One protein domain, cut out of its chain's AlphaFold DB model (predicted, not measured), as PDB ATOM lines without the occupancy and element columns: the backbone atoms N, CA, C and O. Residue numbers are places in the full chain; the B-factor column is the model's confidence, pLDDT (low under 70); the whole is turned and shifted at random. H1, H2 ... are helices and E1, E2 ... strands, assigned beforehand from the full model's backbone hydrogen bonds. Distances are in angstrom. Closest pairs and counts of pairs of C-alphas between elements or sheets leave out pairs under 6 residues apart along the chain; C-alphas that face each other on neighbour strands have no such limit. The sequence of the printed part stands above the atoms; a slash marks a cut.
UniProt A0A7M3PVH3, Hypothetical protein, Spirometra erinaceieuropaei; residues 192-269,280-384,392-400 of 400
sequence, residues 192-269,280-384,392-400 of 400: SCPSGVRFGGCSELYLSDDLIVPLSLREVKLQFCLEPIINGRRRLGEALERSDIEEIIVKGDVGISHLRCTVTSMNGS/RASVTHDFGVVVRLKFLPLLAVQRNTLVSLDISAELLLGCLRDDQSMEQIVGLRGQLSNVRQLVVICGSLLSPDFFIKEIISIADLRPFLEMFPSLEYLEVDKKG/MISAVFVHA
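AT A GLANCE: This is residues 192 to 269, 280 to 384 and 392 to 400 of the 400 residues of the protein "Hypothetical protein" of Spirometra erinaceieuropaei (UniProt A0A7M3PVH3). One twisted, curled sheet of six strands forms a wall, with H3 and H4 packed over one face and H5 and H7 against them, farther from the sheet. The hairpin E1 and E2 reaches to one far end with its turn at residues 209 and 210; H6 lies towards the other end. The printed part has 192 residues with seven named helices and six named strands, along the chain E1 E2 H1 H2 E3 H3 E4 H4 H5 E5 H6 H7 E6; the sheet, in the order E1 to E6, is mixed and so is the class, helices and strands. It is compact, with a radius of gyration of the C-alphas of 16.7 A and spans of 53 by 46 by 32 A.

IN THESE COORDINATES: Find C-alpha 198 at (201.174, 252.443, 263.344), where E1, residues 198 to 208, begins its 23.1 A; it bends by 92 degrees at residue 201. E2, 211 to 225, covers 28.6 A and bends by 96 degrees at 218. Next come H1, 226 to 234, H2, 244 to 251, and E3, 255 to 264, 24.7 A long. At C-alpha 280, (176.116, 269.143, 262.487), H3 starts and runs 31.2 A to 301. Then read E4, 308 to 312, H4, 313 to 321, H5, 323 to 331, E5, 341 to 345, H6, 352 to 357, H7, 362 to 369, and E6, 377 to 381, ending at (181.569, 246.859, 267.784).

HOW THE PARTS SIT: In the sheet, E1 and E2 are antiparallel, with N 200 and O 219 within hydrogen-bond range at 2.8 A; the other neighbours are parallel, with these N and O pairs within hydrogen-bond range: N 220 and O 258, 2.8 A, across E2 and E3, N 310 and O 259, 2.8 A, across E3 and E4, N 311 and O 343, 2.8 A, across E4 and E5, and N 344 and O 379, 2.8 A, across E5 and E6. Two layers arise with H3 and H4 on the same face: H3 runs along the strands at a height of 10.1 A, and H4 stands up from the sheet. Three strand-helix-strand units, two parallel neighbour strands with helices between, are E2, H1 H2, E3; E4, H4 H5, E5; and E5, H6 H7, E6; the crossover of each is right-handed. H3, the hub, touches H4 about perpendicular at 84 degrees, closest C-alphas Gly 288 and Gly 318, 3.9 A. H7 touches H5, closest C-alphas Ile 329 and Phe 368, 6.2 A. Every O i to N i+4 pair is within hydrogen-bond range in H2, H4, H5 and H6; the counts are 4 of 5 in H1, 16 of 18 in H3 and 2 of 4 in H7.

THE WHOLE: The C-alphas of Asp 209 and Met 392 are farthest apart, 54.4 A. Two cuts leave gaps of 19.2 A, C-alpha 269 to 280, and 14.7 A, C-alpha 384 to 392. Of the links printed whole, none is long. Mean pLDDT of the printed part is 76.5; 70 residues are under 70, among them 192 to 214 and 392 to 400.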
ATOM      1  N   SER A 192     200.782 259.166 273.561       38.50
ATOM      2  CA  SER A 192     201.950 260.001 273.193       38.50
ATOM      3  C   SER A 192     202.202 260.272 271.698       38.50
ATOM      4  O   SER A 192     203.219 260.875 271.364       38.50
ATOM      5  N   CYS A 193     201.320 259.879 270.771       40.50
ATOM      6  CA  CYS A 193     201.560 260.064 269.328       40.50
ATOM      7  C   CYS A 193     200.765 261.251 268.740       40.50
ATOM      8  O   CYS A 193     199.549 261.138 268.608       40.50
ATOM      9  N   PRO A 194     201.414 262.366 268.336       36.16
ATOM     10  CA  PRO A 194     200.720 263.536 267.789       36.16
ATOM     11  C   PRO A 194     200.167 263.303 266.369       36.16
ATOM     12  O   PRO A 194     199.080 263.760 266.054       36.16
ATOM     13  N   SER A 195     200.831 262.533 265.510       40.78
ATOM     14  CA  SER A 195     200.209 261.968 264.301       40.78
ATOM     15  C   SER A 195     200.865 260.625 264.014       40.78
ATOM     16  O   SER A 195     202.038 260.579 263.644       40.78
ATOM     17  N   GLY A 196     200.162 259.526 264.294       42.34
ATOM     18  CA  GLY A 196     200.757 258.190 264.318       42.34
ATOM     19  C   GLY A 196     199.994 257.209 263.445       42.34
ATOM     20  O   GLY A 196     198.968 256.676 263.858       42.34
ATOM     21  N   VAL A 197     200.516 256.939 262.253       40.41
ATOM     22  CA  VAL A 197     200.207 255.702 261.537       40.41
ATOM     23  C   VAL A 197     201.070 254.600 262.150       40.41
ATOM     24  O   VAL A 197     202.291 254.671 262.071       40.41
ATOM     25  N   ARG A 198     200.454 253.585 262.762       43.84
ATOM     26  CA  ARG A 198     201.174 252.443 263.344       43.84
ATOM     27  C   ARG A 198     201.152 251.259 262.381       43.84
ATOM     28  O   ARG A 198     200.091 250.849 261.910       43.84
ATOM     29  N   PHE A 199     202.317 250.670 262.142       43.12
ATOM     30  CA  PHE A 199     202.464 249.460 261.338       43.12
ATOM     31  C   PHE A 199     202.513 248.229 262.252       43.12
ATOM     32  O   PHE A 199     203.169 248.242 263.286       43.12
ATOM     33  N   GLY A 200     201.785 247.168 261.913       37.16
ATOM     34  CA  GLY A 200     201.698 245.930 262.689       37.16
ATOM     35  C   GLY A 200     202.042 244.714 261.833       37.16
ATOM     36  O   GLY A 200     201.184 244.115 261.197       37.16
ATOM     37  N   GLY A 201     203.306 244.297 261.851       44.34
ATOM     38  CA  GLY A 201     203.752 243.075 261.183       44.34
ATOM     39  C   GLY A 201     203.926 243.220 259.669       44.34
ATOM     40  O   GLY A 201     202.979 243.435 258.917       44.34
ATOM     41  N   CYS A 202     205.161 243.034 259.222       40.25
ATOM     42  CA  CYS A 202     205.507 242.815 257.825       40.25
ATOM     43  C   CYS A 202     205.824 241.328 257.623       40.25
ATOM     44  O   CYS A 202     206.454 240.713 258.489       40.25
ATOM     45  N   SER A 203     205.349 240.754 256.520       36.25
ATOM     46  CA  SER A 203     205.603 239.358 256.143       36.25
ATOM     47  C   SER A 203     206.651 239.230 255.037       36.25
ATOM     48  O   SER A 203     207.321 238.205 254.970       36.25
ATOM     49  N   GLU A 204     206.816 240.251 254.190       44.97
ATOM     50  CA  GLU A 204     207.671 240.186 253.001       44.97
ATOM     51  C   GLU A 204     208.319 241.549 252.722       44.97
ATOM     52  O   GLU A 204     207.644 242.578 252.743       44.97
ATOM     53  N   LEU A 205     209.627 241.559 252.449       43.19
ATOM     54  CA  LEU A 205     210.427 242.748 252.138       43.19
ATOM     55  C   LEU A 205     211.053 242.600 250.742       43.19
ATOM     56  O   LEU A 205     211.503 241.511 250.385       43.19
ATOM     57  N   TYR A 206     211.127 243.693 249.985       39.12
ATOM     58  CA  TYR A 206     211.850 243.800 248.717       39.12
ATOM     59  C   TYR A 206     212.935 244.868 248.800       39.12
ATOM     60  O   TYR A 206     212.811 245.848 249.530       39.12
ATOM     61  N   LEU A 207     214.009 244.652 248.048       37.84
ATOM     62  CA  LEU A 207     215.133 245.569 247.915       37.84
ATOM     63  C   LEU A 207     215.055 246.218 246.532       37.84
ATOM     64  O   LEU A 207     215.237 245.525 245.533       37.84
ATOM     65  N   SER A 208     214.816 247.527 246.484       37.25
ATOM     66  CA  SER A 208     214.930 248.342 245.267       37.25
ATOM     67  C   SER A 208     215.914 249.470 245.536       37.25
ATOM     68  O   SER A 208     215.694 250.211 246.485       37.25
ATOM     69  N   ASP A 209     216.967 249.607 244.726       40.19
ATOM     70  CA  ASP A 209     217.879 250.769 244.724       40.19
ATOM     71  C   ASP A 209     218.302 251.254 246.129       40.19
ATOM     72  O   ASP A 209     218.058 252.396 246.511       40.19
ATOM     73  N   ASP A 210     218.898 250.359 246.925       45.91
ATOM     74  CA  ASP A 210     219.336 250.612 248.310       45.91
ATOM     75  C   ASP A 210     218.218 250.957 249.312       45.91
ATOM     76  O   ASP A 210     218.506 251.498 250.375       45.91
ATOM     77  N   LEU A 211     216.953 250.635 249.017       48.03
ATOM     78  CA  LEU A 211     215.825 250.766 249.941       48.03
ATOM     79  C   LEU A 211     215.154 249.411 250.185       48.03
ATOM     80  O   LEU A 211     214.724 248.720 249.257       48.03
ATOM     81  N   ILE A 212     215.020 249.048 251.462       55.78
ATOM     82  CA  ILE A 212     214.157 247.949 251.900       55.78
ATOM     83  C   ILE A 212     212.721 248.474 251.987       55.78
ATOM     84  O   ILE A 212     212.386 249.229 252.899       55.78
ATOM     85  N   VAL A 213     211.862 248.052 251.061       58.84
ATOM     86  CA  VAL A 213     210.430 248.374 251.063       58.84
ATOM     87  C   VAL A 213     209.644 247.107 251.400       58.84
ATOM     88  O   VAL A 213     209.875 246.065 250.784       58.84
ATOM     89  N   PRO A 214     208.718 247.133 252.373       63.78
ATOM     90  CA  PRO A 214     207.829 246.002 252.593       63.78
ATOM     91  C   PRO A 214     206.986 245.741 251.345       63.78
ATOM     92  O   PRO A 214     206.327 246.645 250.857       63.78
ATOM     93  N   LEU A 215     206.988 244.506 250.840       71.56
ATOM     94  CA  LEU A 215     206.065 244.072 249.786       71.56
ATOM     95  C   LEU A 215     204.661 243.894 250.346       71.56
ATOM     96  O   LEU A 215     203.675 244.203 249.683       71.56
ATOM     97  N   SER A 216     204.575 243.390 251.580       77.50
ATOM     98  CA  SER A 216     203.301 243.161 252.240       77.50
ATOM     99  C   SER A 216     203.344 243.437 253.743       77.50
ATOM    100  O   SER A 216     204.298 243.127 254.464       77.50
ATOM    101  N   LEU A 217     202.262 244.035 254.224       82.00
ATOM    102  CA  LEU A 217     201.972 244.333 255.613       82.00
ATOM    103  C   LEU A 217     200.749 243.524 256.034       82.00
ATOM    104  O   LEU A 217     199.689 243.543 255.395       82.00
ATOM    105  N   ARG A 218     200.883 242.799 257.142       83.94
ATOM    106  CA  ARG A 218     199.788 241.983 257.647       83.94
ATOM    107  C   ARG A 218     198.706 242.857 258.260       83.94
ATOM    108  O   ARG A 218     197.560 242.749 257.854       83.94
ATOM    109  N   GLU A 219     199.057 243.704 259.218       85.69
ATOM    110  CA  GLU A 219     198.109 244.547 259.942       85.69
ATOM    111  C   GLU A 219     198.592 246.002 259.937       85.69
ATOM    112  O   GLU A 219     199.727 246.308 260.288       85.69
ATOM    113  N   VAL A 220     197.740 246.940 259.538       84.75
ATOM    114  CA  VAL A 220     198.072 248.370 259.529       84.75
ATOM    115  C   VAL A 220     197.008 249.129 260.297       84.75
ATOM    116  O   VAL A 220     195.821 248.996 260.019       84.75
ATOM    117  N   LYS A 221     197.433 249.941 261.268       86.19
ATOM    118  CA  LYS A 221     196.556 250.776 262.093       86.19
ATOM    119  C   LYS A 221     196.756 252.237 261.720       86.19
ATOM    120  O   LYS A 221     197.727 252.874 262.125       86.19
ATOM    121  N   LEU A 222     195.809 252.775 260.966       86.94
ATOM    122  CA  LEU A 222     195.743 254.179 260.599       86.94
ATOM    123  C   LEU A 222     194.858 254.948 261.568       86.94
ATOM    124  O   LEU A 222     193.728 254.559 261.876       86.94
ATOM    125  N   GLN A 223     195.382 256.078 262.018       86.38
ATOM    126  CA  GLN A 223     194.664 257.022 262.848       86.38
ATOM    127  C   GLN A 223     194.677 258.391 262.168       86.38
ATOM    128  O   GLN A 223     195.729 259.009 262.006       86.38
ATOM    129  N   PHE A 224     193.505 258.851 261.739       84.75
ATOM    130  CA  PHE A 224     193.329 260.134 261.070       84.75
ATOM    131  C   PHE A 224     193.044 261.225 262.099       84.75
ATOM    132  O   PHE A 224     192.026 261.182 262.787       84.75
ATOM    133  N   CYS A 225     193.922 262.221 262.183       83.56
ATOM    134  CA  CYS A 225     193.723 263.387 263.041       83.56
ATOM    135  C   CYS A 225     192.974 264.487 262.276       83.56
ATOM    136  O   CYS A 225     193.455 264.952 261.240       83.56
ATOM    137  N   LEU A 226     191.819 264.925 262.781       78.12
ATOM    138  CA  LEU A 226     190.950 265.881 262.077       78.12
ATOM    139  C   LEU A 226     191.497 267.310 262.054       78.12
ATOM    140  O   LEU A 226     191.417 267.986 261.032       78.12
ATOM    141  N   GLU A 227     192.062 267.797 263.156       74.56
ATOM    142  CA  GLU A 227     192.478 269.196 263.302       74.56
ATOM    143  C   GLU A 227     193.519 269.629 262.267       74.56
ATOM    144  O   GLU A 227     193.358 270.703 261.685       74.56
ATOM    145  N   PRO A 228     194.556 268.823 261.973       64.19
ATOM    146  CA  PRO A 228     195.414 269.007 260.808       64.19
ATOM    147  C   PRO A 228     194.681 269.320 259.498       64.19
ATOM    148  O   PRO A 228     195.087 270.219 258.765       64.19
ATOM    149  N   ILE A 229     193.614 268.576 259.225       64.06
ATOM    150  CA  ILE A 229     192.896 268.544 257.949       64.06
ATOM    151  C   ILE A 229     191.939 269.738 257.865       64.06
ATOM    152  O   ILE A 229     191.887 270.442 256.855       64.06
ATOM    153  N   ILE A 230     191.249 270.025 258.969       66.62
ATOM    154  CA  ILE A 230     190.320 271.151 259.105       66.62
ATOM    155  C   ILE A 230     191.076 272.482 259.079       66.62
ATOM    156  O   ILE A 230     190.676 273.426 258.394       66.62
ATOM    157  N   ASN A 231     192.188 272.577 259.814       67.19
ATOM    158  CA  ASN A 231     192.962 273.813 259.895       67.19
ATOM    159  C   ASN A 231     193.723 274.107 258.598       67.19
ATOM    160  O   ASN A 231     193.842 275.279 258.242       67.19
ATOM    161  N   GLY A 232     194.169 273.072 257.873       60.50
ATOM    162  CA  GLY A 232     194.755 273.223 256.538       60.50
ATOM    163  C   GLY A 232     193.796 273.917 255.570       60.50
ATOM    164  O   GLY A 232     194.169 274.884 254.924       60.50
ATOM    165  N   ARG A 233     192.505 273.552 255.578       61.72
ATOM    166  CA  ARG A 233     191.482 274.211 254.740       61.72
ATOM    167  C   ARG A 233     191.298 275.701 255.006       61.72
ATOM    168  O   ARG A 233     190.966 276.444 254.085       61.72
ATOM    169  N   ARG A 234     191.445 276.146 256.260       60.06
ATOM    170  CA  ARG A 234     191.301 277.574 256.603       60.06
ATOM    171  C   ARG A 234     192.446 278.408 256.031       60.06
ATOM    172  O   ARG A 234     192.282 279.612 255.852       60.06
ATOM    173  N   ARG A 235     193.579 277.777 255.720       58.88
ATOM    174  CA  ARG A 235     194.706 278.384 255.013       58.88
ATOM    175  C   ARG A 235     194.543 278.093 253.517       58.88
ATOM    176  O   ARG A 235     195.006 277.091 253.002       58.88
ATOM    177  N   LEU A 236     193.748 278.950 252.873       49.44
ATOM    178  CA  LEU A 236     193.505 279.076 251.428       49.44
ATOM    179  C   LEU A 236     194.279 278.095 250.509       49.44
ATOM    180  O   LEU A 236     195.404 278.364 250.104       49.44
ATOM    181  N   GLY A 237     193.619 277.014 250.087       57.38
ATOM    182  CA  GLY A 237     193.951 276.310 248.840       57.38
ATOM    183  C   GLY A 237     195.147 275.355 248.852       57.38
ATOM    184  O   GLY A 237     195.429 274.768 247.809       57.38
ATOM    185  N   GLU A 238     195.819 275.146 249.983       57.28
ATOM    186  CA  GLU A 238     196.862 274.121 250.069       57.28
ATOM    187  C   GLU A 238     196.229 272.728 249.938       57.28
ATOM    188  O   GLU A 238     195.327 272.345 250.693       57.28
ATOM    189  N   ALA A 239     196.670 271.971 248.927       61.41
ATOM    190  CA  ALA A 239     196.310 270.569 248.803       61.41
ATOM    191  C   ALA A 239     196.741 269.848 250.084       61.41
ATOM    192  O   ALA A 239     197.825 270.098 250.604       61.41
ATOM    193  N   LEU A 240     195.894 268.956 250.601       64.25
ATOM    194  CA  LEU A 240     196.281 268.092 251.710       64.25
ATOM    195  C   LEU A 240     197.465 267.244 251.259       64.25
ATOM    196  O   LEU A 240     197.279 266.272 250.525       64.25
ATOM    197  N   GLU A 241     198.664 267.638 251.684       66.62
ATOM    198  CA  GLU A 241     199.881 266.905 251.379       66.62
ATOM    199  C   GLU A 241     199.689 265.445 251.794       66.62
ATOM    200  O   GLU A 241     199.101 265.120 252.842       66.62
ATOM    201  N   ARG A 242     200.095 264.541 250.900       66.06
ATOM    202  CA  ARG A 242     200.186 263.128 251.249       66.06
ATOM    203  C   ARG A 242     201.192 263.018 252.380       66.06
ATOM    204  O   ARG A 242     202.217 263.686 252.354       66.06
ATOM    205  N   SER A 243     200.866 262.223 253.393       68.06
ATOM    206  CA  SER A 243     201.904 261.869 254.353       68.06
ATOM    207  C   SER A 243     202.931 260.995 253.637       68.06
ATOM    208  O   SER A 243     202.556 260.214 252.761       68.06
ATOM    209  N   ASP A 244     204.199 261.071 254.032       66.25
ATOM    210  CA  ASP A 244     205.243 260.199 253.478       66.25
ATOM    211  C   ASP A 244     204.852 258.716 253.577       66.25
ATOM    212  O   ASP A 244     205.170 257.907 252.718       66.25
ATOM    213  N   ILE A 245     204.085 258.356 254.609       67.06
ATOM    214  CA  ILE A 245     203.559 257.006 254.813       67.06
ATOM    215  C   ILE A 245     202.528 256.624 253.748       67.06
ATOM    216  O   ILE A 245     202.593 255.525 253.200       67.06
ATOM    217  N   GLU A 246     201.586 257.513 253.434       70.62
ATOM    218  CA  GLU A 246     200.690 257.292 252.297       70.62
ATOM    219  C   GLU A 246     201.485 257.172 251.005       70.62
ATOM    220  O   GLU A 246     201.161 256.341 250.168       70.62
ATOM    221  N   GLU A 247     202.526 257.983 250.839       74.00
ATOM    222  CA  GLU A 247     203.364 257.930 249.653       74.00
ATOM    223  C   GLU A 247     204.101 256.597 249.532       74.00
ATOM    224  O   GLU A 247     204.074 256.007 248.459       74.00
ATOM    225  N   ILE A 248     204.660 256.070 250.622       69.44
ATOM    226  CA  ILE A 248     205.299 254.750 250.655       69.44
ATOM    227  C   ILE A 248     204.289 253.653 250.318       69.44
ATOM    228  O   ILE A 248     204.566 252.816 249.466       69.44
ATOM    229  N   ILE A 249     203.106 253.665 250.938       76.88
ATOM    230  CA  ILE A 249     202.086 252.636 250.693       76.88
ATOM    231  C   ILE A 249     201.590 252.700 249.243       76.88
ATOM    232  O   ILE A 249     201.423 251.669 248.598       76.88
ATOM    233  N   VAL A 250     201.353 253.908 248.724       75.94
ATOM    234  CA  VAL A 250     200.768 254.116 247.395       75.94
ATOM    235  C   VAL A 250     201.794 253.939 246.276       75.94
ATOM    236  O   VAL A 250     201.448 253.396 245.232       75.94
ATOM    237  N   LYS A 251     203.036 254.407 246.446       78.19
ATOM    238  CA  LYS A 251     204.088 254.299 245.421       78.19
ATOM    239  C   LYS A 251     204.848 252.981 245.492       78.19
ATOM    240  O   LYS A 251     205.277 252.496 244.453       78.19
ATOM    241  N   GLY A 252     205.022 252.428 246.689       72.88
ATOM    242  CA  GLY A 252     205.733 251.169 246.907       72.88
ATOM    243  C   GLY A 252     204.900 249.921 246.615       72.88
ATOM    244  O   GLY A 252     205.412 248.827 246.806       72.88
ATOM    245  N   ASP A 253     203.636 250.084 246.197       79.56
ATOM    246  CA  ASP A 253     202.673 248.995 245.961       79.56
ATOM    247  C   ASP A 253     202.612 248.001 247.136       79.56
ATOM    248  O   ASP A 253     202.530 246.784 246.975       79.56
ATOM    249  N   VAL A 254     202.707 248.540 248.356       82.94
ATOM    250  CA  VAL A 254     202.801 247.737 249.574       82.94
ATOM    251  C   VAL A 254     201.433 247.136 249.873       82.94
ATOM    252  O   VAL A 254     200.499 247.860 250.229       82.94
ATOM    253  N   GLY A 255     201.316 245.815 249.772       88.44
ATOM    254  CA  GLY A 255     200.066 245.098 249.993       88.44
ATOM    255  C   GLY A 255     199.683 245.009 251.468       88.44
ATOM    256  O   GLY A 255     200.405 244.434 252.270       88.44
ATOM    257  N   ILE A 256     198.519 245.514 251.848       90.50
ATOM    258  CA  ILE A 256     197.979 245.472 253.210       90.50
ATOM    259  C   ILE A 256     196.868 244.430 253.263       90.50
ATOM    260  O   ILE A 256     195.884 244.563 252.542       90.50
ATOM    261  N   SER A 257     196.990 243.428 254.140       92.06
ATOM    262  CA  SER A 257     195.943 242.400 254.295       92.06
ATOM    263  C   SER A 257     194.877 242.746 255.337       92.06
ATOM    264  O   SER A 257     193.703 242.458 255.119       92.06
ATOM    265  N   HIS A 258     195.244 243.394 256.442       92.50
ATOM    266  CA  HIS A 258     194.313 243.824 257.485       92.50
ATOM    267  C   HIS A 258     194.517 245.313 257.735       92.50
ATOM    268  O   HIS A 258     195.587 245.739 258.172       92.50
ATOM    269  N   LEU A 259     193.498 246.116 257.457       93.00
ATOM    270  CA  LEU A 259     193.555 247.562 257.625       93.00
ATOM    271  C   LEU A 259     192.588 247.988 258.718       93.00
ATOM    272  O   LEU A 259     191.401 247.699 258.647       93.00
ATOM    273  N   ARG A 260     193.085 248.736 259.698       92.94
ATOM    274  CA  ARG A 260     192.282 249.362 260.739       92.94
ATOM    275  C   ARG A 260     192.394 250.868 260.664       92.94
ATOM    276  O   ARG A 260     193.449 251.424 260.930       92.94
ATOM    277  N   CYS A 261     191.287 251.525 260.372       92.25
ATOM    278  CA  CYS A 261     191.180 252.961 260.193       92.25
ATOM    279  C   CYS A 261     190.329 253.563 261.308       92.25
ATOM    280  O   CYS A 261     189.165 253.210 261.475       92.25
ATOM    281  N   THR A 262     190.905 254.487 262.069       90.62
ATOM    282  CA  THR A 262     190.220 255.205 263.150       90.62
ATOM    283  C   THR A 262     190.414 256.706 263.009       90.62
ATOM    284  O   THR A 262     191.362 257.148 262.367       90.62
ATOM    285  N   VAL A 263     189.530 257.498 263.608       87.44
ATOM    286  CA  VAL A 263     189.657 258.960 263.651       87.44
ATOM    287  C   VAL A 263     189.916 259.385 265.085       87.44
ATOM    288  O   VAL A 263     189.284 258.875 266.010       87.44
ATOM    289  N   THR A 264     190.835 260.328 265.273       84.00
ATOM    290  CA  THR A 264     191.070 260.981 266.561       84.00
ATOM    291  C   THR A 264     191.073 262.495 266.443       84.00
ATOM    292  O   THR A 264     191.251 263.078 265.373       84.00
ATOM    293  N   SER A 265     190.848 263.123 267.590       78.50
ATOM    294  CA  SER A 265     190.984 264.553 267.811       78.50
ATOM    295  C   SER A 265     192.191 264.726 268.730       78.50
ATOM    296  O   SER A 265     192.245 264.116 269.798       78.50
ATOM    297  N   MET A 266     193.188 265.498 268.289       66.56
ATOM    298  CA  MET A 266     194.381 265.841 269.075       66.56
ATOM    299  C   MET A 266     194.022 266.521 270.398       66.56
ATOM    300  O   MET A 266     194.742 266.379 271.386       66.56
ATOM    301  N   ASN A 267     192.918 267.265 270.435       64.56
ATOM    302  CA  ASN A 267     192.524 267.965 271.641       64.56
ATOM    303  C   ASN A 267     191.577 267.093 272.460       64.56
ATOM    304  O   ASN A 267     190.361 267.237 272.377       64.56
ATOM    305  N   GLY A 268     192.135 266.270 273.352       56.38
ATOM    306  CA  GLY A 268     191.362 265.593 274.405       56.38
ATOM    307  C   GLY A 268     190.562 266.548 275.317       56.38
ATOM    308  O   GLY A 268     189.774 266.089 276.137       56.38
ATOM    309  N   SER A 269     190.746 267.868 275.171       47.47
ATOM    310  CA  SER A 269     189.982 268.934 275.829       47.47
ATOM    311  C   SER A 269     188.872 269.548 274.973       47.47
ATOM    312  O   SER A 269     188.009 270.228 275.524       47.47
ATOM    313  N   ARG A 280     175.846 270.574 262.749       65.44
ATOM    314  CA  ARG A 280     176.116 269.143 262.487       65.44
ATOM    315  C   ARG A 280     176.723 268.896 261.104       65.44
ATOM    316  O   ARG A 280     177.598 268.054 260.969       65.44
ATOM    317  N   ALA A 281     176.300 269.702 260.130       70.81
ATOM    318  CA  ALA A 281     176.803 269.702 258.764       70.81
ATOM    319  C   ALA A 281     178.328 269.897 258.652       70.81
ATOM    320  O   ALA A 281     178.930 269.373 257.725       70.81
ATOM    321  N   SER A 282     178.964 270.625 259.578       76.12
ATOM    322  CA  SER A 282     180.413 270.882 259.540       76.12
ATOM    323  C   SER A 282     181.242 269.641 259.871       76.12
ATOM    324  O   SER A 282     182.182 269.327 259.153       76.12
ATOM    325  N   VAL A 283     180.851 268.880 260.896       76.25
ATOM    326  CA  VAL A 283     181.613 267.704 261.346       76.25
ATOM    327  C   VAL A 283     181.482 266.550 260.349       76.25
ATOM    328  O   VAL A 283     182.470 265.905 260.011       76.25
ATOM    329  N   THR A 284     180.276 266.317 259.821       80.31
ATOM    330  CA  THR A 284     180.056 265.312 258.767       80.31
ATOM    331  C   THR A 284     180.830 265.647 257.498       80.31
ATOM    332  O   THR A 284     181.386 264.757 256.861       80.31
ATOM    333  N   HIS A 285     180.904 266.938 257.161       86.12
ATOM    334  CA  HIS A 285     181.706 267.422 256.045       86.12
ATOM    335  C   HIS A 285     183.195 267.141 256.265       86.12
ATOM    336  O   HIS A 285     183.851 266.620 255.369       86.12
ATOM    337  N   ASP A 286     183.724 267.403 257.461       86.38
ATOM    338  CA  ASP A 286     185.132 267.141 257.772       86.38
ATOM    339  C   ASP A 286     185.481 265.648 257.648       86.38
ATOM    340  O   ASP A 286     186.502 265.311 257.045       86.38
ATOM    341  N   PHE A 287     184.611 264.745 258.116       89.56
ATOM    342  CA  PHE A 287     184.785 263.304 257.892       89.56
ATOM    343  C   PHE A 287     184.776 262.941 256.407       89.56
ATOM    344  O   PHE A 287     185.655 262.204 255.962       89.56
ATOM    345  N   GLY A 288     183.835 263.489 255.633       90.75
ATOM    346  CA  GLY A 288     183.771 263.295 254.183       90.75
ATOM    347  C   GLY A 288     185.066 263.694 253.474       90.75
ATOM    348  O   GLY A 288     185.552 262.995 252.589       90.75
ATOM    349  N   VAL A 289     185.702 264.776 253.924       88.31
ATOM    350  CA  VAL A 289     186.997 265.218 253.391       88.31
ATOM    351  C   VAL A 289     188.109 264.215 253.683       88.31
ATOM    352  O   VAL A 289     188.878 263.895 252.775       88.31
ATOM    353  N   VAL A 290     188.203 263.706 254.917       89.19
ATOM    354  CA  VAL A 290     189.186 262.660 255.262       89.19
ATOM    355  C   VAL A 290     188.961 261.421 254.406       89.19
ATOM    356  O   VAL A 290     189.906 260.863 253.846       89.19
ATOM    357  N   VAL A 291     187.701 261.017 254.273       92.56
ATOM    358  CA  VAL A 291     187.312 259.833 253.520       92.56
ATOM    359  C   VAL A 291     187.747 259.941 252.063       92.56
ATOM    360  O   VAL A 291     188.506 259.099 251.580       92.56
ATOM    361  N   ARG A 292     187.337 261.019 251.394       92.44
ATOM    362  CA  ARG A 292     187.597 261.263 249.975       92.44
ATOM    363  C   ARG A 292     189.076 261.399 249.638       92.44
ATOM    364  O   ARG A 292     189.515 260.967 248.575       92.44
ATOM    365  N   LEU A 293     189.835 262.080 250.496       87.62
ATOM    366  CA  LEU A 293     191.217 262.447 250.181       87.62
ATOM    367  C   LEU A 293     192.235 261.412 250.650       87.62
ATOM    368  O   LEU A 293     193.335 261.373 250.104       87.62
ATOM    369  N   LYS A 294     191.897 260.606 251.660       88.25
ATOM    370  CA  LYS A 294     192.855 259.712 252.320       88.25
ATOM    371  C   LYS A 294     192.380 258.266 252.330       88.25
ATOM    372  O   LYS A 294     193.077 257.390 251.829       88.25
ATOM    373  N   PHE A 295     191.189 258.008 252.864       93.31
ATOM    374  CA  PHE A 295     190.724 256.641 253.108       93.31
ATOM    375  C   PHE A 295     190.333 255.881 251.830       93.31
ATOM    376  O   PHE A 295     190.845 254.789 251.600       93.31
ATOM    377  N   LEU A 296     189.459 256.433 250.981       95.38
ATOM    378  CA  LEU A 296     189.019 255.748 249.756       95.38
ATOM    379  C   LEU A 296     190.152 255.557 248.736       95.38
ATOM    380  O   LEU A 296     190.264 254.455 248.197       95.38
ATOM    381  N   PRO A 297     191.047 256.542 248.500       93.00
ATOM    382  CA  PRO A 297     192.224 256.323 247.663       93.00
ATOM    383  C   PRO A 297     193.121 255.194 248.176       93.00
ATOM    384  O   PRO A 297     193.625 254.407 247.381       93.00
ATOM    385  N   LEU A 298     193.285 255.078 249.498       91.44
ATOM    386  CA  LEU A 298     194.025 253.970 250.090       91.44
ATOM    387  C   LEU A 298     193.342 252.627 249.803       91.44
ATOM    388  O   LEU A 298     194.014 251.700 249.363       91.44
ATOM    389  N   LEU A 299     192.022 252.518 249.992       95.00
ATOM    390  CA  LEU A 299     191.294 251.287 249.656       95.00
ATOM    391  C   LEU A 299     191.439 250.915 248.174       95.00
ATOM    392  O   LEU A 299     191.604 249.742 247.854       95.00
ATOM    393  N   ALA A 300     191.420 251.905 247.278       95.12
ATOM    394  CA  ALA A 300     191.577 251.684 245.843       95.12
ATOM    395  C   ALA A 300     192.924 251.029 245.494       95.12
ATOM    396  O   ALA A 300     192.973 250.139 244.645       95.12
ATOM    397  N   VAL A 301     194.004 251.445 246.164       92.69
ATOM    398  CA  VAL A 301     195.340 250.851 245.996       92.69
ATOM    399  C   VAL A 301     195.383 249.436 246.574       92.69
ATOM    400  O   VAL A 301     195.934 248.533 245.958       92.69
ATOM    401  N   GLN A 302     194.720 249.207 247.708       94.12
ATOM    402  CA  GLN A 302     194.748 247.931 248.432       94.12
ATOM    403  C   GLN A 302     193.728 246.894 247.931       94.12
ATOM    404  O   GLN A 302     193.510 245.865 248.572       94.12
ATOM    405  N   ARG A 303     193.092 247.134 246.779       94.81
ATOM    406  CA  ARG A 303     191.949 246.342 246.291       94.81
ATOM    407  C   ARG A 303     192.212 244.843 246.126       94.81
ATOM    408  O   ARG A 303     191.311 244.037 246.333       94.81
ATOM    409  N   ASN A 304     193.451 244.477 245.797       94.25
ATOM    410  CA  ASN A 304     193.846 243.092 245.541       94.25
ATOM    411  C   ASN A 304     194.435 242.392 246.770       94.25
ATOM    412  O   ASN A 304     194.572 241.173 246.772       94.25
ATOM    413  N   THR A 305     194.804 243.136 247.807       94.69
ATOM    414  CA  THR A 305     195.564 242.612 248.950       94.69
ATOM    415  C   THR A 305     194.749 242.623 250.232       94.69
ATOM    416  O   THR A 305     194.994 241.793 251.106       94.69
ATOM    417  N   LEU A 306     193.756 243.510 250.335       96.44
ATOM    418  CA  LEU A 306     192.955 243.684 251.538       96.44
ATOM    419  C   LEU A 306     191.987 242.517 251.758       96.44
ATOM    420  O   LEU A 306     191.152 242.213 250.908       96.44
ATOM    421  N   VAL A 307     192.084 241.897 252.934       96.88
ATOM    422  CA  VAL A 307     191.273 240.752 253.381       96.88
ATOM    423  C   VAL A 307     190.319 241.140 254.512       96.88
ATOM    424  O   VAL A 307     189.201 240.627 254.590       96.88
ATOM    425  N   SER A 308     190.737 242.055 255.386       97.00
ATOM    426  CA  SER A 308     189.949 242.509 256.534       97.00
ATOM    427  C   SER A 308     190.048 244.023 256.704       97.00
ATOM    428  O   SER A 308     191.127 244.603 256.551       97.00
ATOM    429  N   LEU A 309     188.916 244.658 257.009       97.00
ATOM    430  CA  LEU A 309     188.801 246.096 257.212       97.00
ATOM    431  C   LEU A 309     188.087 246.408 258.530       97.00
ATOM    432  O   LEU A 309     186.892 246.174 258.677       97.00
ATOM    433  N   ASP A 310     188.798 247.055 259.438       95.50
ATOM    434  CA  ASP A 310     188.236 247.701 260.615       95.50
ATOM    435  C   ASP A 310     188.093 249.205 260.320       95.50
ATOM    436  O   ASP A 310     189.085 249.892 260.079       95.50
ATOM    437  N   ILE A 311     186.887 249.762 260.356       95.50
ATOM    438  CA  ILE A 311     186.625 251.178 260.067       95.50
ATOM    439  C   ILE A 311     185.912 251.847 261.241       95.50
ATOM    440  O   ILE A 311     184.917 251.343 261.748       95.50
ATOM    441  N   SER A 312     186.379 253.013 261.685       92.69
ATOM    442  CA  SER A 312     185.636 253.807 262.664       92.69
ATOM    443  C   SER A 312     184.329 254.325 262.076       92.69
ATOM    444  O   SER A 312     184.292 254.778 260.930       92.69
ATOM    445  N   ALA A 313     183.284 254.342 262.889       90.38
ATOM    446  CA  ALA A 313     181.959 254.776 262.492       90.38
ATOM    447  C   ALA A 313     181.944 256.226 261.954       90.38
ATOM    448  O   ALA A 313     181.160 256.538 261.064       90.38
ATOM    449  N   GLU A 314     182.842 257.100 262.422       90.44
ATOM    450  CA  GLU A 314     183.061 258.460 261.909       90.44
ATOM    451  C   GLU A 314     183.425 258.481 260.415       90.44
ATOM    452  O   GLU A 314     182.850 259.243 259.640       90.44
ATOM    453  N   LEU A 315     184.361 257.620 259.998       93.12
ATOM    454  CA  LEU A 315     184.753 257.495 258.589       93.12
ATOM    455  C   LEU A 315     183.625 256.887 257.776       93.12
ATOM    456  O   LEU A 315     183.347 257.362 256.684       93.12
ATOM    457  N   LEU A 316     182.948 255.873 258.317       94.62
ATOM    458  CA  LEU A 316     181.793 255.295 257.648       94.62
ATOM    459  C   LEU A 316     180.709 256.354 257.417       94.62
ATOM    460  O   LEU A 316     180.155 256.443 256.330       94.62
ATOM    461  N   LEU A 317     180.441 257.212 258.398       91.31
ATOM    462  CA  LEU A 317     179.506 258.316 258.226       91.31
ATOM    463  C   LEU A 317     179.985 259.302 257.151       91.31
ATOM    464  O   LEU A 317     179.186 259.723 256.318       91.31
ATOM    465  N   GLY A 318     181.281 259.628 257.129       92.75
ATOM    466  CA  GLY A 318     181.884 260.438 256.067       92.75
ATOM    467  C   GLY A 318     181.695 259.828 254.674       92.75
ATOM    468  O   GLY A 318     181.333 260.547 253.750       92.75
ATOM    469  N   CYS A 319     181.843 258.504 254.540       95.44
ATOM    470  CA  CYS A 319     181.560 257.765 253.306       95.44
ATOM    471  C   CYS A 319     180.119 257.966 252.835       95.44
ATOM    472  O   CYS A 319     179.895 258.190 251.653       95.44
ATOM    473  N   LEU A 320     179.153 257.882 253.754       93.94
ATOM    474  CA  LEU A 320     177.725 257.860 253.425       93.94
ATOM    475  C   LEU A 320     177.089 259.246 253.260       93.94
ATOM    476  O   LEU A 320     175.998 259.354 252.704       93.94
ATOM    477  N   ARG A 321     177.704 260.297 253.814       92.44
ATOM    478  CA  ARG A 321     177.118 261.650 253.871       92.44
ATOM    479  C   ARG A 321     177.770 262.659 252.930       92.44
ATOM    480  O   ARG A 321     177.211 263.735 252.752       92.44
ATOM    481  N   ASP A 322     178.930 262.347 252.361       94.06
ATOM    482  CA  ASP A 322     179.617 263.206 251.395       94.06
ATOM    483  C   ASP A 322     179.364 262.704 249.971       94.06
ATOM    484  O   ASP A 322     179.801 261.614 249.603       94.06
ATOM    485  N   ASP A 323     178.685 263.515 249.157       94.94
ATOM    486  CA  ASP A 323     178.288 263.143 247.789       94.94
ATOM    487  C   ASP A 323     179.487 262.723 246.924       94.94
ATOM    488  O   ASP A 323     179.418 261.755 246.170       94.94
ATOM    489  N   GLN A 324     180.631 263.396 247.078       95.56
ATOM    490  CA  GLN A 324     181.848 263.063 246.332       95.56
ATOM    491  C   GLN A 324     182.468 261.733 246.790       95.56
ATOM    492  O   GLN A 324     183.006 260.983 245.977       95.56
ATOM    493  N   SER A 325     182.400 261.421 248.086       95.25
ATOM    494  CA  SER A 325     182.799 260.111 248.613       95.25
ATOM    495  C   SER A 325     181.881 259.015 248.077       95.25
ATOM    496  O   SER A 325     182.366 257.955 247.685       95.25
ATOM    497  N   MET A 326     180.577 259.285 247.965       96.31
ATOM    498  CA  MET A 326     179.615 258.360 247.363       96.31
ATOM    499  C   MET A 326     179.911 258.076 245.888       96.31
ATOM    500  O   MET A 326     179.860 256.918 245.473       96.31
ATOM    501  N   GLU A 327     180.293 259.084 245.100       96.88
ATOM    502  CA  GLU A 327     180.750 258.881 243.717       96.88
ATOM    503  C   GLU A 327     181.980 257.957 243.646       96.88
ATOM    504  O   GLU A 327     182.025 257.038 242.824       96.88
ATOM    505  N   GLN A 328     182.955 258.141 244.544       97.06
ATOM    506  CA  GLN A 328     184.134 257.270 244.621       97.06
ATOM    507  C   GLN A 328     183.776 255.836 245.037       97.06
ATOM    508  O   GLN A 328     184.304 254.885 244.461       97.06
ATOM    509  N   ILE A 329     182.856 255.669 245.990       97.56
ATOM    510  CA  ILE A 329     182.353 254.359 246.435       97.56
ATOM    511  C   ILE A 329     181.693 253.610 245.277       97.56
ATOM    512  O   ILE A 329     181.972 252.431 245.070       97.56
ATOM    513  N   VAL A 330     180.878 254.296 244.471       96.75
ATOM    514  CA  VAL A 330     180.286 253.708 243.258       96.75
ATOM    515  C   VAL A 330     181.378 253.253 242.286       96.75
ATOM    516  O   VAL A 330     181.269 252.169 241.714       96.75
ATOM    517  N   GLY A 331     182.456 254.030 242.145       97.25
ATOM    518  CA  GLY A 331     183.626 253.644 241.355       97.25
ATOM    519  C   GLY A 331     184.338 252.389 241.874       97.25
ATOM    520  O   GLY A 331     184.850 251.614 241.071       97.25
ATOM    521  N   LEU A 332     184.335 252.152 243.189       97.12
ATOM    522  CA  LEU A 332     184.957 250.994 243.849       97.12
ATOM    523  C   LEU A 332     184.033 249.774 243.984       97.12
ATOM    524  O   LEU A 332     184.452 248.746 244.523       97.12
ATOM    525  N   ARG A 333     182.796 249.850 243.482       97.69
ATOM    526  CA  ARG A 333     181.835 248.745 243.537       97.69
ATOM    527  C   ARG A 333     182.444 247.460 242.964       97.69
ATOM    528  O   ARG A 333     182.929 247.439 241.834       97.69
ATOM    529  N   GLY A 334     182.395 246.380 243.741       97.12
ATOM    530  CA  GLY A 334     182.917 245.070 243.358       97.12
ATOM    531  C   GLY A 334     184.445 244.956 243.278       97.12
ATOM    532  O   GLY A 334     184.927 243.885 242.922       97.12
ATOM    533  N   GLN A 335     185.213 246.013 243.578       97.62
ATOM    534  CA  GLN A 335     186.673 245.989 243.414       97.62
ATOM    535  C   GLN A 335     187.417 245.367 244.603       97.62
ATOM    536  O   GLN A 335     188.525 244.877 244.421       97.62
ATOM    537  N   LEU A 336     186.832 245.363 245.806       97.31
ATOM    538  CA  LEU A 336     187.457 244.833 247.025       97.31
ATOM    539  C   LEU A 336     187.024 243.377 247.260       97.31
ATOM    540  O   LEU A 336     186.485 243.031 248.310       97.31
ATOM    541  N   SER A 337     187.232 242.515 246.259       97.00
ATOM    542  CA  SER A 337     186.738 241.127 246.252       97.00
ATOM    543  C   SER A 337     187.384 240.214 247.290       97.00
ATOM    544  O   SER A 337     186.849 239.154 247.584       97.00
ATOM    545  N   ASN A 338     188.534 240.598 247.840       96.94
ATOM    546  CA  ASN A 338     189.235 239.788 248.834       96.94
ATOM    547  C   ASN A 338     188.804 240.098 250.270       96.94
ATOM    548  O   ASN A 338     189.105 239.312 251.170       96.94
ATOM    549  N   VAL A 339     188.067 241.193 250.487       97.62
ATOM    550  CA  VAL A 339     187.618 241.599 251.818       97.62
ATOM    551  C   VAL A 339     186.481 240.693 252.277       97.62
ATOM    552  O   VAL A 339     185.365 240.767 251.767       97.62
ATOM    553  N   ARG A 340     186.773 239.855 253.274       96.62
ATOM    554  CA  ARG A 340     185.820 238.913 253.884       96.62
ATOM    555  C   ARG A 340     185.274 239.405 255.213       96.62
ATOM    556  O   ARG A 340     184.215 238.959 255.641       96.62
ATOM    557  N   GLN A 341     185.989 240.319 255.860       96.12
ATOM    558  CA  GLN A 341     185.655 240.817 257.184       96.12
ATOM    559  C   GLN A 341     185.592 242.343 257.179       96.12
ATOM    560  O   GLN A 341     186.542 243.009 256.768       96.12
ATOM    561  N   LEU A 342     184.482 242.883 257.675       96.31
ATOM    562  CA  LEU A 342     184.283 244.307 257.907       96.31
ATOM    563  C   LEU A 342     183.840 244.517 259.355       96.31
ATOM    564  O   LEU A 342     182.801 244.006 259.772       96.31
ATOM    565  N   VAL A 343     184.607 245.286 260.118       93.88
ATOM    566  CA  VAL A 343     184.275 245.649 261.498       93.88
ATOM    567  C   VAL A 343     184.101 247.157 261.584       93.88
ATOM    568  O   VAL A 343     185.016 247.923 261.304       93.88
ATOM    569  N   VAL A 344     182.925 247.607 262.001       92.75
ATOM    570  CA  VAL A 344     182.655 249.017 262.274       92.75
ATOM    571  C   VAL A 344     182.925 249.289 263.748       92.75
ATOM    572  O   VAL A 344     182.208 248.812 264.625       92.75
ATOM    573  N   ILE A 345     183.964 250.068 264.031       90.62
ATOM    574  CA  ILE A 345     184.371 250.436 265.386       90.62
ATOM    575  C   ILE A 345     183.619 251.698 265.796       90.62
ATOM    576  O   ILE A 345     183.757 252.740 265.156       90.62
ATOM    577  N   CYS A 346     182.877 251.654 266.900       85.19
ATOM    578  CA  CYS A 346     182.339 252.879 267.484       85.19
ATOM    579  C   CYS A 346     183.500 253.716 268.050       85.19
ATOM    580  O   CYS A 346     184.148 253.309 269.019       85.19
ATOM    581  N   GLY A 347     183.794 254.852 267.411       73.50
ATOM    582  CA  GLY A 347     184.809 255.792 267.870       73.50
ATOM    583  C   GLY A 347     184.395 256.518 269.149       73.50
ATOM    584  O   GLY A 347     183.245 256.472 269.584       73.50
ATOM    585  N   SER A 348     185.366 257.177 269.782       70.06
ATOM    586  CA  SER A 348     185.151 257.989 270.984       70.06
ATOM    587  C   SER A 348     184.763 259.437 270.678       70.06
ATOM    588  O   SER A 348     184.384 260.164 271.596       70.06
ATOM    589  N   LEU A 349     184.891 259.877 269.419       68.81
ATOM    590  CA  LEU A 349     184.700 261.279 269.036       68.81
ATOM    591  C   LEU A 349     183.232 261.649 268.960       68.81
ATOM    592  O   LEU A 349     182.817 262.708 269.436       68.81
ATOM    593  N   LEU A 350     182.436 260.773 268.362       64.25
ATOM    594  CA  LEU A 350     181.000 260.919 268.402       64.25
ATOM    595  C   LEU A 350     180.517 260.355 269.733       64.25
ATOM    596  O   LEU A 350     180.674 259.168 270.016       64.25
ATOM    597  N   SER A 351     179.908 261.221 270.557       65.62
ATOM    598  CA  SER A 351     179.112 260.744 271.693       65.62
ATOM    599  C   SER A 351     178.209 259.630 271.168       65.62
ATOM    600  O   SER A 351     177.619 259.807 270.098       65.62
ATOM    601  N   PRO A 352     178.063 258.501 271.869       64.06
ATOM    602  CA  PRO A 352     177.220 257.417 271.380       64.06
ATOM    603  C   PRO A 352     175.793 257.874 271.034       64.06
ATOM    604  O   PRO A 352     175.168 257.345 270.118       64.06
ATOM    605  N   ASP A 353     175.305 258.926 271.701       62.19
ATOM    606  CA  ASP A 353     174.016 259.567 271.423       62.19
ATOM    607  C   ASP A 353     173.911 260.158 270.006       62.19
ATOM    608  O   ASP A 353     172.807 260.366 269.496       62.19
ATOM    609  N   PHE A 354     175.042 260.473 269.374       63.84
ATOM    610  CA  PHE A 354     175.121 260.957 268.000       63.84
ATOM    611  C   PHE A 354     174.789 259.831 267.015       63.84
ATOM    612  O   PHE A 354     173.879 259.993 266.205       63.84
ATOM    613  N   PHE A 355     175.426 258.664 267.165       60.41
ATOM    614  CA  PHE A 355     175.119 257.477 266.358       60.41
ATOM    615  C   PHE A 355     173.729 256.913 266.630       60.41
ATOM    616  O   PHE A 355     173.069 256.438 265.717       60.41
ATOM    617  N   ILE A 356     173.236 257.003 267.867       60.19
ATOM    618  CA  ILE A 356     171.871 256.563 268.187       60.19
ATOM    619  C   ILE A 356     170.828 257.438 267.470       60.19
ATOM    620  O   ILE A 356     169.756 256.952 267.109       60.19
ATOM    621  N   LYS A 357     171.121 258.728 267.254       63.28
ATOM    622  CA  LYS A 357     170.208 259.653 266.561       63.28
ATOM    623  C   LYS A 357     170.303 259.564 265.046       63.28
ATOM    624  O   LYS A 357     169.284 259.734 264.381       63.28
ATOM    625  N   GLU A 358     171.488 259.316 264.501       66.06
ATOM    626  CA  GLU A 358     171.642 258.973 263.090       66.06
ATOM    627  C   GLU A 358     171.486 257.470 262.903       66.06
ATOM    628  O   GLU A 358     172.451 256.713 262.843       66.06
ATOM    629  N   ILE A 359     170.232 257.041 262.778       68.12
ATOM    630  CA  ILE A 359     169.920 255.696 262.309       68.12
ATOM    631  C   ILE A 359     170.435 255.596 260.866       68.12
ATOM    632  O   ILE A 359     169.778 256.064 259.938       68.12
ATOM    633  N   ILE A 360     171.627 255.024 260.683       77.56
ATOM    634  CA  ILE A 360     172.114 254.615 259.365       77.56
ATOM    635  C   ILE A 360     171.241 253.439 258.949       77.56
ATOM    636  O   ILE A 360     171.279 252.373 259.569       77.56
ATOM    637  N   SER A 361     170.398 253.645 257.939       82.62
ATOM    638  CA  SER A 361     169.574 252.558 257.437       82.62
ATOM    639  C   SER A 361     170.442 251.576 256.647       82.62
ATOM    640  O   SER A 361     171.466 251.937 256.068       82.62
ATOM    641  N   ILE A 362     170.012 250.316 256.574       82.06
ATOM    642  CA  ILE A 362     170.676 249.314 255.724       82.06
ATOM    643  C   ILE A 362     170.680 249.767 254.254       82.06
ATOM    644  O   ILE A 362     171.616 249.468 253.517       82.06
ATOM    645  N   ALA A 363     169.651 250.511 253.830       85.19
ATOM    646  CA  ALA A 363     169.578 251.065 252.483       85.19
ATOM    647  C   ALA A 363     170.696 252.087 252.225       85.19
ATOM    648  O   ALA A 363     171.302 252.048 251.159       85.19
ATOM    649  N   ASP A 364     171.013 252.927 253.214       88.56
ATOM    650  CA  ASP A 364     172.105 253.901 253.115       88.56
ATOM    651  C   ASP A 364     173.472 253.209 253.092       88.56
ATOM    652  O   ASP A 364     174.376 253.652 252.399       88.56
ATOM    653  N   LEU A 365     173.622 252.095 253.816       92.19
ATOM    654  CA  LEU A 365     174.880 251.350 253.886       92.19
ATOM    655  C   LEU A 365     175.170 250.539 252.610       92.19
ATOM    656  O   LEU A 365     176.323 250.195 252.344       92.19
ATOM    657  N   ARG A 366     174.138 250.224 251.814       94.81
ATOM    658  CA  ARG A 366     174.243 249.331 250.651       94.81
ATOM    659  C   ARG A 366     175.376 249.721 249.689       94.81
ATOM    660  O   ARG A 366     176.174 248.834 249.399       94.81
ATOM    661  N   PRO A 367     175.516 250.976 249.223       95.62
ATOM    662  CA  PRO A 367     176.567 251.322 248.266       95.62
ATOM    663  C   PRO A 367     177.977 251.051 248.802       95.62
ATOM    664  O   PRO A 367     178.837 250.586 248.062       95.62
ATOM    665  N   PHE A 368     178.196 251.270 250.103       96.56
ATOM    666  CA  PHE A 368     179.466 250.961 250.754       96.56
ATOM    667  C   PHE A 368     179.717 249.448 250.817       96.56
ATOM    668  O   PHE A 368     180.818 248.993 250.515       96.56
ATOM    669  N   LEU A 369     178.696 248.654 251.155       96.50
ATOM    670  CA  LEU A 369     178.813 247.192 251.207       96.50
ATOM    671  C   LEU A 369     179.051 246.562 249.833       96.50
ATOM    672  O   LEU A 369     179.763 245.569 249.728       96.50
ATOM    673  N   GLU A 370     178.503 247.144 248.768       97.12
ATOM    674  CA  GLU A 370     178.681 246.644 247.402       97.12
ATOM    675  C   GLU A 370     180.125 246.769 246.886       97.12
ATOM    676  O   GLU A 370     180.451 246.208 245.838       97.12
ATOM    677  N   MET A 371     181.018 247.462 247.601       97.88
ATOM    678  CA  MET A 371     182.453 247.401 247.315       97.88
ATOM    679  C   MET A 371     183.053 246.019 247.631       97.88
ATOM    680  O   MET A 371     184.043 245.646 247.004       97.88
ATOM    681  N   PHE A 372     182.443 245.258 248.551       97.50
ATOM    682  CA  PHE A 372     182.955 244.005 249.123       97.50
ATOM    683  C   PHE A 372     182.073 242.802 248.722       97.50
ATOM    684  O   PHE A 372     181.266 242.316 249.518       97.50
ATOM    685  N   PRO A 373     182.179 242.285 247.486       96.69
ATOM    686  CA  PRO A 373     181.278 241.239 246.991       96.69
ATOM    687  C   PRO A 373     181.431 239.888 247.711       96.69
ATOM    688  O   PRO A 373     180.552 239.039 247.597       96.69
ATOM    689  N   SER A 374     182.528 239.679 248.444       96.88
ATOM    690  CA  SER A 374     182.828 238.441 249.180       96.88
ATOM    691  C   SER A 374     182.805 238.635 250.696       96.88
ATOM    692  O   SER A 374     183.499 237.926 251.422       96.88
ATOM    693  N   LEU A 375     182.044 239.621 251.177       96.12
ATOM    694  CA  LEU A 375     181.945 239.920 252.598       96.12
ATOM    695  C   LEU A 375     181.186 238.816 253.350       96.12
ATOM    696  O   LEU A 375     179.962 238.737 253.281       96.12
ATOM    697  N   GLU A 376     181.919 238.020 254.124       94.69
ATOM    698  CA  GLU A 376     181.389 236.908 254.921       94.69
ATOM    699  C   GLU A 376     180.983 237.331 256.338       94.69
ATOM    700  O   GLU A 376     180.145 236.684 256.967       94.69
ATOM    701  N   TYR A 377     181.594 238.402 256.853       93.38
ATOM    702  CA  TYR A 377     181.422 238.855 258.226       93.38
ATOM    703  C   TYR A 377     181.322 240.376 258.317       93.38
ATOM    704  O   TYR A 377     182.241 241.098 257.926       93.38
ATOM    705  N   LEU A 378     180.225 240.849 258.908       92.81
ATOM    706  CA  LEU A 378     180.016 242.244 259.277       92.81
ATOM    707  C   LEU A 378     179.767 242.339 260.784       92.81
ATOM    708  O   LEU A 378     178.775 241.814 261.289       92.81
ATOM    709  N   GLU A 379     180.635 243.051 261.493       90.75
ATOM    710  CA  GLU A 379     180.465 243.366 262.912       90.75
ATOM    711  C   GLU A 379     180.352 244.871 263.118       90.75
ATOM    712  O   GLU A 379     181.002 245.665 262.445       90.75
ATOM    713  N   VAL A 380     179.529 245.271 264.082       87.88
ATOM    714  CA  VAL A 380     179.471 246.647 264.574       87.88
ATOM    715  C   VAL A 380     179.805 246.591 266.061       87.88
ATOM    716  O   VAL A 380     178.970 246.163 266.863       87.88
ATOM    717  N   ASP A 381     181.037 246.965 266.421       82.50
ATOM    718  CA  ASP A 381     181.569 246.859 267.784       82.50
ATOM    719  C   ASP A 381     180.800 247.811 268.713       82.50
ATOM    720  O   ASP A 381     180.977 249.034 268.694       82.50
ATOM    721  N   LYS A 382     179.922 247.239 269.542       67.62
ATOM    722  CA  LYS A 382     179.152 247.941 270.578       67.62
ATOM    723  C   LYS A 382     179.944 248.000 271.882       67.62
ATOM    724  O   LYS A 382     179.485 247.519 272.916       67.62
ATOM    725  N   LYS A 383     181.122 248.620 271.886       59.94
ATOM    726  CA  LYS A 383     181.892 248.808 273.133       59.94
ATOM    727  C   LYS A 383     181.313 249.837 274.115       59.94
ATOM    728  O   LYS A 383     181.877 250.036 275.186       59.94
ATOM    729  N   GLY A 384     180.159 250.439 273.822       48.75
ATOM    730  CA  GLY A 384     179.402 251.260 274.772       48.75
ATOM    731  C   GLY A 384     178.335 250.447 275.508       48.75
ATOM    732  O   GLY A 384     177.396 249.945 274.895       48.75
ATOM    733  N   MET A 392     168.597 246.745 267.630       38.78
ATOM    734  CA  MET A 392     168.390 245.548 266.801       38.78
ATOM    735  C   MET A 392     169.256 245.600 265.528       38.78
ATOM    736  O   MET A 392     168.784 245.517 264.404       38.78
ATOM    737  N   ILE A 393     170.561 245.739 265.702       44.75
ATOM    738  CA  ILE A 393     171.547 245.335 264.707       44.75
ATOM    739  C   ILE A 393     172.557 244.500 265.489       44.75
ATOM    740  O   ILE A 393     173.620 244.959 265.890       44.75
ATOM    741  N   SER A 394     172.135 243.300 265.879       39.00
ATOM    742  CA  SER A 394     173.033 242.144 265.900       39.00
ATOM    743  C   SER A 394     172.759 241.423 264.592       39.00
ATOM    744  O   SER A 394     172.127 240.374 264.567       39.00
ATOM    745  N   ALA A 395     173.118 242.065 263.486       42.62
ATOM    746  CA  ALA A 395     173.072 241.415 262.197       42.62
ATOM    747  C   ALA A 395     174.414 240.709 262.021       42.62
ATOM    748  O   ALA A 395     175.344 241.263 261.451       42.62
ATOM    749  N   VAL A 396     174.516 239.492 262.559       42.12
ATOM    750  CA  VAL A 396     175.454 238.521 261.997       42.12
ATOM    751  C   VAL A 396     174.832 238.127 260.660       42.12
ATOM    752  O   VAL A 396     174.005 237.222 260.596       42.12
ATOM    753  N   PHE A 397     175.132 238.884 259.605       45.41
ATOM    754  CA  PHE A 397     174.885 238.403 258.252       45.41
ATOM    755  C   PHE A 397     175.944 237.342 257.976       45.41
ATOM    756  O   PHE A 397     177.088 237.666 257.689       45.41
ATOM    757  N   VAL A 398     175.563 236.075 258.112       37.34
ATOM    758  CA  VAL A 398     176.189 235.002 257.339       37.34
ATOM    759  C   VAL A 398     175.400 234.972 256.027       37.34
ATOM    760  O   VAL A 398     174.189 234.785 256.102       37.34
ATOM    761  N   HIS A 399     176.057 235.287 254.901       42.09
ATOM    762  CA  HIS A 399     175.664 235.136 253.476       42.09
ATOM    763  C   HIS A 399     174.258 234.554 253.154       42.09
ATOM    764  O   HIS A 399     173.847 233.560 253.748       42.09
ATOM    765  N   ALA A 400     173.424 235.069 252.231       37.88
ATOM    766  CA  ALA A 400     173.628 235.560 250.849       37.88
ATOM    767  C   ALA A 400     174.333 234.572 249.914       37.88
ATOM    768  O   ALA A 400     175.582 234.582 249.902       37.88
TER     769      ALA A 400